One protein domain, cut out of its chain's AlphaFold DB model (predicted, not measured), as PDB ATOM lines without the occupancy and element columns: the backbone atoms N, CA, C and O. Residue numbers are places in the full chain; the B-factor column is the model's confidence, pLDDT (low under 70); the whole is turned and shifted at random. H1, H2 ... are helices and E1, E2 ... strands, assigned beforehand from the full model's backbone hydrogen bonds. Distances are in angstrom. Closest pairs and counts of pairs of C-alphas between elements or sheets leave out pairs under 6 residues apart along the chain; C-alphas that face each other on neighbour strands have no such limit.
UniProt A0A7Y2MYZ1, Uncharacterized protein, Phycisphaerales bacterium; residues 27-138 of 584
ATOM      1  N   ILE A  27     287.347 199.439 140.342       95.19
ATOM      2  CA  ILE A  27     286.400 200.532 140.133       95.19
ATOM      3  C   ILE A  27     285.026 199.972 140.475       95.19
ATOM      4  O   ILE A  27     284.646 198.933 139.929       95.19
ATOM      5  N   LEU A  28     284.306 200.628 141.383       97.38
ATOM      6  CA  LEU A  28     282.931 200.274 141.724       97.38
ATOM      7  C   LEU A  28     281.964 201.173 140.959       97.38
ATOM      8  O   LEU A  28     281.964 202.386 141.139       97.38
ATOM      9  N   ARG A  29     281.121 200.574 140.121       97.81
ATOM     10  CA  ARG A  29     280.054 201.275 139.400       97.81
ATOM     11  C   ARG A  29     278.774 201.332 140.219       97.81
ATOM     12  O   ARG A  29     278.348 200.325 140.793       97.81
ATOM     13  N   VAL A  30     278.158 202.504 140.225       98.38
ATOM     14  CA  VAL A  30     276.943 202.855 140.955       98.38
ATOM     15  C   VAL A  30     275.940 203.414 139.963       98.38
ATOM     16  O   VAL A  30     276.267 204.313 139.199       98.38
ATOM     17  N   ASP A  31     274.735 202.865 139.968       97.69
ATOM     18  CA  ASP A  31     273.675 203.239 139.034       97.69
ATOM     19  C   ASP A  31     272.329 202.956 139.702       97.69
ATOM     20  O   ASP A  31     271.979 201.798 139.926       97.69
ATOM     21  N   THR A  32     271.578 204.003 140.055       96.12
ATOM     22  CA  THR A  32     270.286 203.841 140.745       96.12
ATOM     23  C   THR A  32     269.181 203.291 139.830       96.12
ATOM     24  O   THR A  32     268.212 202.691 140.305       96.12
ATOM     25  N   ASN A  33     269.354 203.427 138.514       93.56
ATOM     26  CA  ASN A  33     268.427 202.985 137.479       93.56
ATOM     27  C   ASN A  33     268.650 201.515 137.068       93.56
ATOM     28  O   ASN A  33     267.795 200.936 136.388       93.56
ATOM     29  N   VAL A  34     269.748 200.872 137.495       94.88
ATOM     30  CA  VAL A  34     270.104 199.499 137.097       94.88
ATOM     31  C   VAL A  34     269.013 198.470 137.440       94.88
ATOM     32  O   VAL A  34     268.569 198.311 138.582       94.88
ATOM     33  N   VAL A  35     268.592 197.686 136.438       91.38
ATOM     34  CA  VAL A  35     267.532 196.673 136.593       91.38
ATOM     35  C   VAL A  35     268.100 195.256 136.517       91.38
ATOM     36  O   VAL A  35     268.167 194.635 135.455       91.38
ATOM     37  N   GLY A  36     268.419 194.692 137.681       88.69
ATOM     38  CA  GLY A  36     268.862 193.304 137.823       88.69
ATOM     39  C   GLY A  36     270.320 193.202 138.255       88.69
ATOM     40  O   GLY A  36     270.682 193.739 139.295       88.69
ATOM     41  N   GLY A  37     271.123 192.450 137.501       90.75
ATOM     42  CA  GLY A  37     272.532 192.215 137.829       90.75
ATOM     43  C   GLY A  37     272.765 191.398 139.106       90.75
ATOM     44  O   GLY A  37     271.846 190.834 139.710       90.75
ATOM     45  N   ALA A  38     274.035 191.301 139.494       94.62
ATOM     46  CA  ALA A  38     274.481 190.727 140.762       94.62
ATOM     47  C   ALA A  38     274.740 191.782 141.857       94.62
ATOM     48  O   ALA A  38     274.905 191.395 143.014       94.62
ATOM     49  N   GLY A  39     274.772 193.076 141.507       95.38
ATOM     50  CA  GLY A  39     275.069 194.177 142.432       95.38
ATOM     51  C   GLY A  39     276.493 194.130 142.995       95.38
ATOM     52  O   GLY A  39     276.675 194.308 144.197       95.38
ATOM     53  N   THR A  40     277.487 193.802 142.161       95.25
ATOM     54  CA  THR A  40     278.905 193.707 142.563       95.25
ATOM     55  C   THR A  40     279.708 194.979 142.295       95.25
ATOM     56  O   THR A  40     280.779 195.133 142.877       95.25
ATOM     57  N   GLY A  41     279.221 195.873 141.428       95.56
ATOM     58  CA  GLY A  41     279.923 197.084 140.992       95.56
ATOM     59  C   GLY A  41     281.030 196.850 139.958       95.56
ATOM     60  O   GLY A  41     281.640 197.814 139.511       95.56
ATOM     61  N   GLU A  42     281.298 195.602 139.560       93.88
ATOM     62  CA  GLU A  42     282.433 195.249 138.686       93.88
ATOM     63  C   GLU A  42     282.267 195.753 137.234       93.88
ATOM     64  O   GLU A  42     283.258 196.030 136.560       93.88
ATOM     65  N   ASP A  43     281.025 195.902 136.764       94.31
ATOM     66  CA  ASP A  43     280.623 196.417 135.447       94.31
ATOM     67  C   ASP A  43     279.240 197.109 135.555       94.31
ATOM     68  O   ASP A  43     278.588 197.015 136.598       94.31
ATOM     69  N   TRP A  44     278.788 197.826 134.516       95.62
ATOM     70  CA  TRP A  44     277.482 198.514 134.542       95.62
ATOM     71  C   TRP A  44     276.282 197.548 134.661       95.62
ATOM     72  O   TRP A  44     275.415 197.787 135.500       95.62
ATOM     73  N   PRO A  45     276.229 196.402 133.944       94.75
ATOM     74  CA  PRO A  45     275.186 195.386 134.146       94.75
ATOM     75  C   PRO A  45     275.090 194.789 135.559       94.75
ATOM     76  O   PRO A  45     274.077 194.166 135.888       94.75
ATOM     77  N   ASN A  46     276.130 194.933 136.382       95.44
ATOM     78  CA  ASN A  46     276.174 194.511 137.778       95.44
ATOM     79  C   ASN A  46     276.420 195.686 138.742       95.44
ATOM     80  O   ASN A  46     276.859 195.436 139.869       95.44
ATOM     81  N   ALA A  47     276.129 196.925 138.331       97.50
ATOM     82  CA  ALA A  47     276.290 198.124 139.151       97.50
ATOM     83  C   ALA A  47     275.543 198.031 140.495       97.50
ATOM     84  O   ALA A  47     274.581 197.273 140.662       97.50
ATOM     85  N   ILE A  48     276.020 198.789 141.480       98.12
ATOM     86  CA  ILE A  48     275.439 198.857 142.821       98.12
ATOM     87  C   ILE A  48     274.319 199.919 142.800       98.12
ATOM     88  O   ILE A  48     274.618 201.073 142.505       98.12
ATOM     89  N   PRO A  49     273.054 199.592 143.141       96.62
ATOM     90  CA  PRO A  49     271.946 200.558 143.054       96.62
ATOM     91  C   PRO A  49     271.963 201.708 144.072       96.62
ATOM     92  O   PRO A  49     271.122 202.601 144.013       96.62
ATOM     93  N   ASP A  50     272.860 201.644 145.056       97.00
ATOM     94  CA  ASP A  50     272.934 202.556 146.195       97.00
ATOM     95  C   ASP A  50     274.387 202.982 146.440       97.00
ATOM     96  O   ASP A  50     275.266 202.147 146.679       97.00
ATOM     97  N   LEU A  51     274.626 204.294 146.418       98.38
ATOM     98  CA  LEU A  51     275.953 204.877 146.593       98.38
ATOM     99  C   LEU A  51     276.527 204.609 147.994       98.38
ATOM    100  O   LEU A  51     277.726 204.353 148.106       98.38
ATOM    101  N   GLN A  52     275.710 204.576 149.058       97.81
ATOM    102  CA  GLN A  52     276.243 204.271 150.394       97.81
ATOM    103  C   GLN A  52     276.723 202.818 150.485       97.81
ATOM    104  O   GLN A  52     277.779 202.558 151.054       97.81
ATOM    105  N   SER A  53     276.015 201.873 149.866       97.31
ATOM    106  CA  SER A  53     276.455 200.477 149.761       97.31
ATOM    107  C   SER A  53     277.770 200.326 148.981       97.31
ATOM    108  O   SER A  53     278.557 199.429 149.287       97.31
ATOM    109  N   ALA A  54     278.036 201.195 148.000       97.88
ATOM    110  CA  ALA A  54     279.308 201.225 147.279       97.88
ATOM    111  C   ALA A  54     280.447 201.826 148.121       97.88
ATOM    112  O   ALA A  54     281.533 201.253 148.154       97.88
ATOM    113  N   LEU A  55     280.185 202.906 148.867       97.50
ATOM    114  CA  LEU A  55     281.121 203.487 149.842       97.50
ATOM    115  C   LEU A  55     281.483 202.476 150.951       97.50
ATOM    116  O   LEU A  55     282.660 202.258 151.243       97.50
ATOM    117  N   ASP A  56     280.484 201.786 151.507       96.00
ATOM    118  CA  ASP A  56     280.662 200.719 152.501       96.00
ATOM    119  C   ASP A  56     281.499 199.546 151.949       96.00
ATOM    120  O   ASP A  56     282.265 198.922 152.691       96.00
ATOM    121  N   LEU A  57     281.360 199.230 150.652       95.69
ATOM    122  CA  LEU A  57     282.143 198.193 149.980       95.69
ATOM    123  C   LEU A  57     283.586 198.646 149.714       95.69
ATOM    124  O   LEU A  57     284.507 197.878 149.999       95.69
ATOM    125  N   ALA A  58     283.789 199.871 149.224       94.75
ATOM    126  CA  ALA A  58     285.106 200.473 149.006       94.75
ATOM    127  C   ALA A  58     285.956 200.429 150.286       94.75
ATOM    128  O   ALA A  58     287.068 199.900 150.286       94.75
ATOM    129  N   ALA A  59     285.372 200.831 151.421       92.06
ATOM    130  CA  ALA A  59     286.026 200.837 152.731       92.06
ATOM    131  C   ALA A  59     286.516 199.454 153.228       92.06
ATOM    132  O   ALA A  59     287.301 199.380 154.181       92.06
ATOM    133  N   VAL A  60     286.071 198.343 152.621       92.50
ATOM    134  CA  VAL A  60     286.492 196.972 152.981       92.50
ATOM    135  C   VAL A  60     287.155 196.187 151.843       92.50
ATOM    136  O   VAL A  60     287.689 195.101 152.100       92.50
ATOM    137  N   LEU A  61     287.141 196.701 150.610       91.44
ATOM    138  CA  LEU A  61     287.653 196.037 149.413       91.44
ATOM    139  C   LEU A  61     289.007 196.654 149.001       91.44
ATOM    140  O   LEU A  61     289.045 197.782 148.525       91.44
ATOM    141  N   PRO A  62     290.146 195.948 149.168       89.31
ATOM    142  CA  PRO A  62     291.460 196.558 148.962       89.31
ATOM    143  C   PRO A  62     291.687 197.054 147.527       89.31
ATOM    144  O   PRO A  62     291.685 196.248 146.594       89.31
ATOM    145  N   GLY A  63     291.967 198.352 147.380       88.19
ATOM    146  CA  GLY A  63     292.208 199.007 146.091       88.19
ATOM    147  C   GLY A  63     290.937 199.365 145.320       88.19
ATOM    148  O   GLY A  63     291.035 199.608 144.118       88.19
ATOM    149  N   ALA A  64     289.767 199.351 145.972       91.19
ATOM    150  CA  ALA A  64     288.502 199.863 145.444       91.19
ATOM    151  C   ALA A  64     288.337 201.359 145.750       91.19
ATOM    152  O   ALA A  64     287.344 201.788 146.329       91.19
ATOM    153  N   ASP A  65     289.363 202.125 145.393       92.94
ATOM    154  CA  ASP A  65     289.520 203.530 145.771       92.94
ATOM    155  C   ASP A  65     288.700 204.466 144.853       92.94
ATOM    156  O   ASP A  65     288.556 205.649 145.155       92.94
ATOM    157  N   ASP A  66     288.194 203.943 143.726       96.06
ATOM    158  CA  ASP A  66     287.442 204.658 142.690       96.06
ATOM    159  C   ASP A  66     285.984 204.172 142.619       96.06
ATOM    160  O   ASP A  66     285.712 202.980 142.437       96.06
ATOM    161  N   ILE A  67     285.044 205.113 142.714       98.31
ATOM    162  CA  ILE A  67     283.602 204.892 142.579       98.31
ATOM    163  C   ILE A  67     283.088 205.744 141.418       98.31
ATOM    164  O   ILE A  67     283.243 206.964 141.428       98.31
ATOM    165  N   TRP A  68     282.479 205.105 140.422       98.38
ATOM    166  CA  TRP A  68     281.869 205.757 139.259       98.38
ATOM    167  C   TRP A  68     280.353 205.741 139.401       98.38
ATOM    168  O   TRP A  68     279.772 204.686 139.650       98.38
ATOM    169  N   VAL A  69     279.725 206.900 139.254       98.69
ATOM    170  CA  VAL A  69     278.296 207.123 139.471       98.69
ATOM    171  C   VAL A  69     277.659 207.493 138.135       98.69
ATOM    172  O   VAL A  69     278.117 208.418 137.468       98.69
ATOM    173  N   ALA A  70     276.634 206.745 137.733       97.88
ATOM    174  CA  ALA A  70     275.833 207.053 136.554       97.88
ATOM    175  C   ALA A  70     274.999 208.331 136.754       97.88
ATOM    176  O   ALA A  70     274.955 208.911 137.846       97.88
ATOM    177  N   ASP A  71     274.311 208.756 135.706       95.31
ATOM    178  CA  ASP A  71     273.289 209.788 135.759       95.31
ATOM    179  C   ASP A  71     272.147 209.432 136.737       95.31
ATOM    180  O   ASP A  71     272.009 208.307 137.241       95.31
ATOM    181  N   GLY A  72     271.326 210.433 137.048       95.56
ATOM    182  CA  GLY A  72     270.131 210.287 137.871       95.56
ATOM    183  C   GLY A  72     270.292 210.769 139.312       95.56
ATOM    184  O   GLY A  72     271.310 211.338 139.708       95.56
ATOM    185  N   VAL A  73     269.229 210.574 140.101       97.06
ATOM    186  CA  VAL A  73     269.080 211.172 141.435       97.06
ATOM    187  C   VAL A  73     269.269 210.127 142.533       97.06
ATOM    188  O   VAL A  73     268.514 209.162 142.646       97.06
ATOM    189  N   TYR A  74     270.266 210.361 143.377       98.44
ATOM    190  CA  TYR A  74     270.697 209.498 144.467       98.44
ATOM    191  C   TYR A  74     270.382 210.172 145.805       98.44
ATOM    192  O   TYR A  74     270.860 211.271 146.092       98.44
ATOM    193  N   HIS A  75     269.598 209.497 146.646       97.62
ATOM    194  CA  HIS A  75     269.267 209.967 147.993       97.62
ATOM    195  C   HIS A  75     270.015 209.158 149.060       97.62
ATOM    196  O   HIS A  75     269.996 207.923 149.007       97.62
ATOM    197  N   PRO A  76     270.606 209.794 150.089       96.44
ATOM    198  CA  PRO A  76     271.399 209.096 151.106       96.44
ATOM    199  C   PRO A  76     270.566 208.203 152.048       96.44
ATOM    200  O   PRO A  76     271.094 207.537 152.943       96.44
ATOM    201  N   GLY A  77     269.239 208.210 151.903       94.88
ATOM    202  CA  GLY A  77     268.313 207.339 152.611       94.88
ATOM    203  C   GLY A  77     266.920 207.955 152.705       94.88
ATOM    204  O   GLY A  77     266.438 208.554 151.755       94.88
ATOM    205  N   ALA A  78     266.254 207.776 153.848       94.25
ATOM    206  CA  ALA A  78     264.851 208.178 154.047       94.25
ATOM    207  C   ALA A  78     264.606 208.901 155.387       94.25
ATOM    208  O   ALA A  78     263.489 208.907 155.906       94.25
ATOM    209  N   LEU A  79     265.663 209.435 156.006       93.38
ATOM    210  CA  LEU A  79     265.615 210.174 157.268       93.38
ATOM    211  C   LEU A  79     266.475 211.441 157.152       93.38
ATOM    212  O   LEU A  79     267.539 211.354 156.553       93.38
ATOM    213  N   PRO A  80     266.146 212.548 157.842       92.44
ATOM    214  CA  PRO A  80     267.016 213.729 157.899       92.44
ATOM    215  C   PRO A  80     268.446 213.459 158.402       92.44
ATOM    216  O   PRO A  80     269.350 214.252 158.188       92.44
ATOM    217  N   THR A  81     268.681 212.340 159.092       92.62
ATOM    218  CA  THR A  81     270.017 211.916 159.550       92.62
ATOM    219  C   THR A  81     270.729 210.964 158.583       92.62
ATOM    220  O   THR A  81     271.755 210.395 158.946       92.62
ATOM    221  N   SER A  82     270.153 210.697 157.410       94.44
ATOM    222  CA  SER A  82     270.816 209.982 156.322       94.44
ATOM    223  C   SER A  82     271.827 210.904 155.642       94.44
ATOM    224  O   SER A  82     271.546 212.079 155.445       94.44
ATOM    225  N   THR A  83     272.990 210.356 155.302       96.50
ATOM    226  CA  THR A  83     274.124 211.053 154.677       96.50
ATOM    227  C   THR A  83     274.969 210.037 153.908       96.50
ATOM    228  O   THR A  83     275.023 208.872 154.314       96.50
ATOM    229  N   TYR A  84     275.650 210.467 152.848       98.19
ATOM    230  CA  TYR A  84     276.745 209.711 152.251       98.19
ATOM    231  C   TYR A  84     278.025 209.901 153.071       98.19
ATOM    232  O   TYR A  84     278.621 210.979 153.102       98.19
ATOM    233  N   SER A  85     278.457 208.850 153.763       95.75
ATOM    234  CA  SER A  85     279.668 208.862 154.586       95.75
ATOM    235  C   SER A  85     280.894 208.511 153.744       95.75
ATOM    236  O   SER A  85     281.213 207.333 153.583       95.75
ATOM    237  N   VAL A  86     281.603 209.524 153.239       95.69
ATOM    238  CA  VAL A  86     282.805 209.348 152.410       95.69
ATOM    239  C   VAL A  86     284.048 209.257 153.297       95.69
ATOM    240  O   VAL A  86     284.385 210.196 154.015       95.69
ATOM    241  N   SER A  87     284.723 208.109 153.263       89.56
ATOM    242  CA  SER A  87     285.967 207.850 153.997       89.56
ATOM    243  C   SER A  87     287.210 208.411 153.299       89.56
ATOM    244  O   SER A  87     287.184 208.723 152.112       89.56
ATOM    245  N   SER A  88     288.329 208.467 154.030       87.06
ATOM    246  CA  SER A  88     289.674 208.642 153.466       87.06
ATOM    247  C   SER A  88     289.949 207.745 152.255       87.06
ATOM    248  O   SER A  88     289.405 206.645 152.152       87.06
ATOM    249  N   ASP A  89     290.854 208.199 151.385       90.75
ATOM    250  CA  ASP A  89     291.365 207.471 150.212       90.75
ATOM    251  C   ASP A  89     290.270 207.029 149.215       90.75
ATOM    252  O   ASP A  89     290.472 206.126 148.409       90.75
ATOM    253  N   THR A  90     289.108 207.691 149.255       94.69
ATOM    254  CA  THR A  90     287.944 207.414 148.401       94.69
ATOM    255  C   THR A  90     287.767 208.519 147.360       94.69
ATOM    256  O   THR A  90     287.806 209.711 147.681       94.69
ATOM    257  N   ARG A  91     287.554 208.129 146.101       97.00
ATOM    258  CA  ARG A  91     287.366 209.031 144.962       97.00
ATOM    259  C   ARG A  91     286.035 208.721 144.277       97.00
ATOM    260  O   ARG A  91     285.818 207.597 143.835       97.00
ATOM    261  N   VAL A  92     285.138 209.702 144.227       98.56
ATOM    262  CA  VAL A  92     283.797 209.589 143.633       98.56
ATOM    263  C   VAL A  92     283.747 210.430 142.363       98.56
ATOM    264  O   VAL A  92     284.051 211.618 142.422       98.56
ATOM    265  N   PHE A  93     283.351 209.820 141.247       98.62
ATOM    266  CA  PHE A  93     283.243 210.453 139.933       98.62
ATOM    267  C   PHE A  93     281.821 210.275 139.388       98.62
ATOM    268  O   PHE A  93     281.399 209.143 139.159       98.62
ATOM    269  N   GLY A  94     281.093 211.370 139.183       98.25
ATOM    270  CA  GLY A  94     279.857 211.418 138.398       98.25
ATOM    271  C   GLY A  94     280.116 211.786 136.935       98.25
ATOM    272  O   GLY A  94     281.259 212.078 136.568       98.25
ATOM    273  N   GLY A  95     279.066 211.777 136.110       94.75
ATOM    274  CA  GLY A  95     279.135 212.096 134.677       94.75
ATOM    275  C   GLY A  95     279.005 210.897 133.728       94.75
ATOM    276  O   GLY A  95     279.242 211.047 132.529       94.75
ATOM    277  N   PHE A  96     278.674 209.703 134.224       96.38
ATOM    278  CA  PHE A  96     278.600 208.486 133.404       96.38
ATOM    279  C   PHE A  96     277.176 208.189 132.907       96.38
ATOM    280  O   PHE A  96     276.211 208.467 133.608       96.38
ATOM    281  N   THR A  97     277.038 207.568 131.734       92.50
ATOM    282  CA  THR A  97     275.733 207.143 131.170       92.50
ATOM    283  C   THR A  97     275.132 205.903 131.840       92.50
ATOM    284  O   THR A  97     273.927 205.680 131.779       92.50
ATOM    285  N   GLY A  98     275.961 205.054 132.454       90.56
ATOM    286  CA  GLY A  98     275.486 203.906 133.226       90.56
ATOM    287  C   GLY A  98     274.955 202.719 132.409       90.56
ATOM    288  O   GLY A  98     275.483 202.335 131.361       90.56
ATOM    289  N   PHE A  99     273.946 202.024 132.943       83.94
ATOM    290  CA  PHE A  99     273.435 200.779 132.376       83.94
ATOM    291  C   PHE A  99     272.405 200.993 131.257       83.94
ATOM    292  O   PHE A  99     271.214 201.188 131.498       83.94
ATOM    293  N   GLY A 100     272.832 200.749 130.017       71.50
ATOM    294  CA  GLY A 100     271.925 200.497 128.887       71.50
ATOM    295  C   GLY A 100     272.331 201.160 127.576       71.50
ATOM    296  O   GLY A 100     271.918 200.684 126.519       71.50
ATOM    297  N   GLU A 101     273.172 202.189 127.659       67.00
ATOM    298  CA  GLU A 101     273.594 203.041 126.544       67.00
ATOM    299  C   GLU A 101     274.917 202.532 125.933       67.00
ATOM    300  O   GLU A 101     274.922 201.929 124.854       67.00
ATOM    301  N   GLN A 102     276.045 202.704 126.640       70.94
ATOM    302  CA  GLN A 102     277.386 202.266 126.219       70.94
ATOM    303  C   GLN A 102     278.208 201.730 127.409       70.94
ATOM    304  O   GLN A 102     277.918 202.014 128.563       70.94
ATOM    305  N   GLU A 103     279.241 200.914 127.154       83.00
ATOM    306  CA  GLU A 103     280.097 200.388 128.230       83.00
ATOM    307  C   GLU A 103     281.268 201.345 128.510       83.00
ATOM    308  O   GLU A 103     282.317 201.273 127.865       83.00
ATOM    309  N   GLU A 104     281.095 202.244 129.480       92.31
ATOM    310  CA  GLU A 104     282.168 203.140 129.932       92.31
ATOM    311  C   GLU A 104     283.188 202.366 130.790       92.31
ATOM    312  O   GLU A 104     282.862 201.752 131.817       92.31
ATOM    313  N   THR A 105     284.445 202.368 130.344       91.19
ATOM    314  CA  THR A 105     285.570 201.585 130.893       91.19
ATOM    315  C   THR A 105     286.810 202.420 131.212       91.19
ATOM    316  O   THR A 105     287.717 201.914 131.874       91.19
ATOM    317  N   LEU A 106     286.831 203.681 130.781       91.06
ATOM    318  CA  LEU A 106     287.873 204.679 131.015       91.06
ATOM    319  C   LEU A 106     287.231 205.966 131.571       91.06
ATOM    320  O   LEU A 106     286.027 206.162 131.399       91.06
ATOM    321  N   LEU A 107     288.007 206.799 132.272       90.62
ATOM    322  CA  LEU A 107     287.477 207.983 132.967       90.62
ATOM    323  C   LEU A 107     287.072 209.065 131.958       90.62
ATOM    324  O   LEU A 107     285.979 209.612 132.051       90.62
ATOM    325  N   GLU A 108     287.903 209.252 130.934       88.00
ATOM    326  CA  GLU A 108     287.749 210.176 129.803       88.00
ATOM    327  C   GLU A 108     286.533 209.902 128.888       88.00
ATOM    328  O   GLU A 108     286.389 210.523 127.838       88.00
ATOM    329  N   GLN A 109     285.683 208.926 129.228       88.00
ATOM    330  CA  GLN A 109     284.442 208.630 128.498       88.00
ATOM    331  C   GLN A 109     283.208 209.309 129.104       88.00
ATOM    332  O   GLN A 109     282.160 209.316 128.462       88.00
ATOM    333  N   ARG A 110     283.319 209.836 130.329       90.69
ATOM    334  CA  ARG A 110     282.222 210.510 131.027       90.69
ATOM    335  C   ARG A 110     281.976 211.906 130.442       90.69
ATOM    336  O   ARG A 110     282.896 212.542 129.938       90.69
ATOM    337  N   ASN A 111     280.759 212.418 130.583       84.88
ATOM    338  CA  ASN A 111     280.416 213.807 130.285       84.88
ATOM    339  C   ASN A 111     279.673 214.410 131.485       84.88
ATOM    340  O   ASN A 111     278.491 214.146 131.700       84.88
ATOM    341  N   VAL A 112     280.380 215.233 132.263       83.50
ATOM    342  CA  VAL A 112     279.869 215.855 133.501       83.50
ATOM    343  C   VAL A 112     278.809 216.941 133.276       83.50
ATOM    344  O   VAL A 112     278.176 217.360 134.240       83.50
ATOM    345  N   PHE A 113     278.623 217.406 132.036       78.38
ATOM    346  CA  PHE A 113     277.596 218.390 131.678       78.38
ATOM    347  C   PHE A 113     276.308 217.737 131.161       78.38
ATOM    348  O   PHE A 113     275.230 218.281 131.378       78.38
ATOM    349  N   LEU A 114     276.415 216.581 130.495       81.25
ATOM    350  CA  LEU A 114     275.273 215.863 129.918       81.25
ATOM    351  C   LEU A 114     274.662 214.836 130.887       81.25
ATOM    352  O   LEU A 114     273.443 214.714 130.979       81.25
ATOM    353  N   ASN A 115     275.503 214.100 131.616       86.19
ATOM    354  CA  ASN A 115     275.086 212.962 132.435       86.19
ATOM    355  C   ASN A 115     275.060 213.355 133.922       86.19
ATOM    356  O   ASN A 115     275.964 213.011 134.689       86.19
ATOM    357  N   GLU A 116     274.056 214.125 134.345       92.62
ATOM    358  CA  GLU A 116     274.001 214.666 135.710       92.62
ATOM    359  C   GLU A 116     273.869 213.561 136.783       92.62
ATOM    360  O   GLU A 116     272.803 212.977 136.987       92.62
ATOM    361  N   SER A 117     274.948 213.310 137.532       98.31
ATOM    362  CA  SER A 117     274.932 212.496 138.756       98.31
ATOM    363  C   SER A 117     274.551 213.368 139.958       98.31
ATOM    364  O   SER A 117     275.387 214.091 140.509       98.31
ATOM    365  N   ILE A 118     273.283 213.317 140.372       98.62
ATOM    366  CA  ILE A 118     272.704 214.225 141.371       98.62
ATOM    367  C   ILE A 118     272.616 213.540 142.736       98.62
ATOM    368  O   ILE A 118     271.840 212.610 142.935       98.62
ATOM    369  N   LEU A 119     273.370 214.035 143.714       98.81
ATOM    370  CA  LEU A 119     273.279 213.643 145.118       98.81
ATOM    371  C   LEU A 119     272.326 214.617 145.824       98.81
ATOM    372  O   LEU A 119     272.687 215.763 146.094       98.81
ATOM    373  N   SER A 120     271.095 214.178 146.096       98.25
ATOM    374  CA  SER A 120     270.018 215.064 146.556       98.25
ATOM    375  C   SER A 120     269.574 214.776 147.988       98.25
ATOM    376  O   SER A 120     269.224 213.649 148.358       98.25
ATOM    377  N   GLY A 121     269.567 215.834 148.796       97.38
ATOM    378  CA  GLY A 121     269.037 215.860 150.152       97.38
ATOM    379  C   GLY A 121     267.517 216.002 150.235       97.38
ATOM    380  O   GLY A 121     266.992 215.790 151.324       97.38
ATOM    381  N   ASP A 122     266.813 216.276 149.130       96.50
ATOM    382  CA  ASP A 122     265.345 216.290 149.091       96.50
ATOM    383  C   ASP A 122     264.819 214.862 149.313       96.50
ATOM    384  O   ASP A 122     264.893 214.003 148.435       96.50
ATOM    385  N   LEU A 123     264.305 214.585 150.514       94.75
ATOM    386  CA  LEU A 123     263.804 213.254 150.884       94.75
ATOM    387  C   LEU A 123     262.279 213.120 150.751       94.75
ATOM    388  O   LEU A 123     261.734 212.057 151.075       94.75
ATOM    389  N   ASN A 124     261.572 214.177 150.338       91.06
ATOM    390  CA  ASN A 124     260.110 214.184 150.220       91.06
ATOM    391  C   ASN A 124     259.599 214.403 148.781       91.06
ATOM    392  O   ASN A 124     258.434 214.086 148.517       91.06
ATOM    393  N   GLY A 125     260.463 214.834 147.859       88.56
ATOM    394  CA  GLY A 125     260.148 215.190 146.477       88.56
ATOM    395  C   GLY A 125     259.490 216.568 146.331       88.56
ATOM    396  O   GLY A 125     258.722 216.770 145.387       88.56
ATOM    397  N   ASP A 126     259.704 217.471 147.289       86.06
ATOM    398  CA  ASP A 126     259.200 218.845 147.327       86.06
ATOM    399  C   ASP A 126     260.329 219.813 147.747       86.06
ATOM    400  O   ASP A 126     260.451 220.156 148.929       86.06
ATOM    401  N   PRO A 127     261.113 220.347 146.788       79.12
ATOM    402  CA  PRO A 127     262.235 221.249 147.073       79.12
ATOM    403  C   PRO A 127     261.811 222.600 147.686       79.12
ATOM    404  O   PRO A 127     262.657 223.439 147.996       79.12
ATOM    405  N   CYS A 128     260.505 222.847 147.859       81.69
ATOM    406  CA  CYS A 128     259.977 224.003 148.579       81.69
ATOM    407  C   CYS A 128     259.695 223.730 150.073       81.69
ATOM    408  O   CYS A 128     259.462 224.691 150.816       81.69
ATOM    409  N   ASP A 129     259.706 222.472 150.535       84.50
ATOM    410  CA  ASP A 129     259.522 222.088 151.944       84.50
ATOM    411  C   ASP A 129     260.740 221.314 152.483       84.50
ATOM    412  O   ASP A 129     260.682 220.093 152.655       84.50
ATOM    413  N   PRO A 130     261.823 222.016 152.869       84.62
ATOM    414  CA  PRO A 130     263.055 221.368 153.300       84.62
ATOM    415  C   PRO A 130     262.975 220.749 154.707       84.62
ATOM    416  O   PRO A 130     263.990 220.434 155.332       84.62
ATOM    417  N   THR A 131     261.782 220.628 155.305       85.62
ATOM    418  CA  THR A 131     261.632 220.233 156.718       85.62
ATOM    419  C   THR A 131     261.954 218.764 157.002       85.62
ATOM    420  O   THR A 131     262.118 218.396 158.171       85.62
ATOM    421  N   THR A 132     262.056 217.929 155.966       89.19
ATOM    422  CA  THR A 132     262.387 216.496 156.062       89.19
ATOM    423  C   THR A 132     263.674 216.101 155.341       89.19
ATOM    424  O   THR A 132     264.000 214.914 155.326       89.19
ATOM    425  N   ASP A 133     264.390 217.071 154.786       92.31
ATOM    426  CA  ASP A 133     265.589 216.854 153.981       92.31
ATOM    427  C   ASP A 133     266.752 216.306 154.807       92.31
ATOM    428  O   ASP A 133     266.812 216.457 156.036       92.31
ATOM    429  N   ALA A 134     267.702 215.677 154.117       94.88
ATOM    430  CA  ALA A 134     268.967 215.256 154.698       94.88
ATOM    431  C   ALA A 134     269.697 216.465 155.304       94.88
ATOM    432  O   ALA A 134     269.857 217.497 154.660       94.88
ATOM    433  N   HIS A 135     270.172 216.345 156.546       93.25
ATOM    434  CA  HIS A 135     270.917 217.419 157.203       93.25
ATOM    435  C   HIS A 135     272.240 217.715 156.510       93.25
ATOM    436  O   HIS A 135     272.642 218.873 156.423       93.25
ATOM    437  N   HIS A 136     272.876 216.656 156.024       94.50
ATOM    438  CA  HIS A 136     274.101 216.677 155.249       94.50
ATOM    439  C   HIS A 136     273.896 215.677 154.118       94.50
ATOM    440  O   HIS A 136     273.593 214.515 154.398       94.50
ATOM    441  N   VAL A 137     274.039 216.096 152.861       97.94
ATOM    442  CA  VAL A 137     274.030 215.135 151.744       97.94
ATOM    443  C   VAL A 137     275.259 214.228 151.847       97.94
ATOM    444  O   VAL A 137     275.156 213.017 151.667       97.94
ATOM    445  N   ILE A 138     276.406 214.814 152.202       97.88
ATOM    446  CA  ILE A 138     277.686 214.139 152.401       97.88
ATOM    447  C   ILE A 138     278.272 214.507 153.770       97.88
ATOM    448  O   ILE A 138     278.326 215.673 154.165       97.88
TER     449      ILE A 138
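Overview. This is residues 27 to 138 of the 584 residues of an uncharacterized protein of Phycisphaerales bacterium (UniProt A0A7Y2MYZ1). With little regular structure, a small sheet, E1 E2 E4, has H1 over one face and a two-strand sheet, E3 E5, beyond its end; long loops make the rest. The 112 printed residues, 30 in named elements, hold E1 H1 E2 E3 E4 E5, mixed in class, both sheets parallel. The whole is compact, radius of gyration of the C-alphas 13.9 A, spanning 40 by 30 by 26 A.

Along the chain. E1, residues 27 to 30, begins at C-alpha 27 (286.400, 200.532, 140.133). H1 is 51 to 58, 10.4 A; E2 66 to 70, 13.3 A; E3 72 to 74; E4 91 to 96, 14.5 A. E5, 117 to 120, ends at C-alpha 120 (270.018, 215.064, 146.556).

Arrangement. Within hydrogen-bond range are N 28 and O 66, 2.9 A, N 67 and O 91, 2.8 A, and N 74 and O 118, 2.8 A. H1, every O i to N i+4 pair within range, is on the sheet E1 E2 E4, height 9.0 A. E1, H1, E2 form a strand-helix-strand unit, a helix between parallel neighbours, its crossover right-handed. The closest C-alphas of E4 and E5, Gly 94 and Ser 117, are 5.1 A apart.

Size, cuts and confidence. The printed part has no cut. Links E1 to H1, E3 to E4 and E4 to E5 are long. Residue 101 is under pLDDT 70.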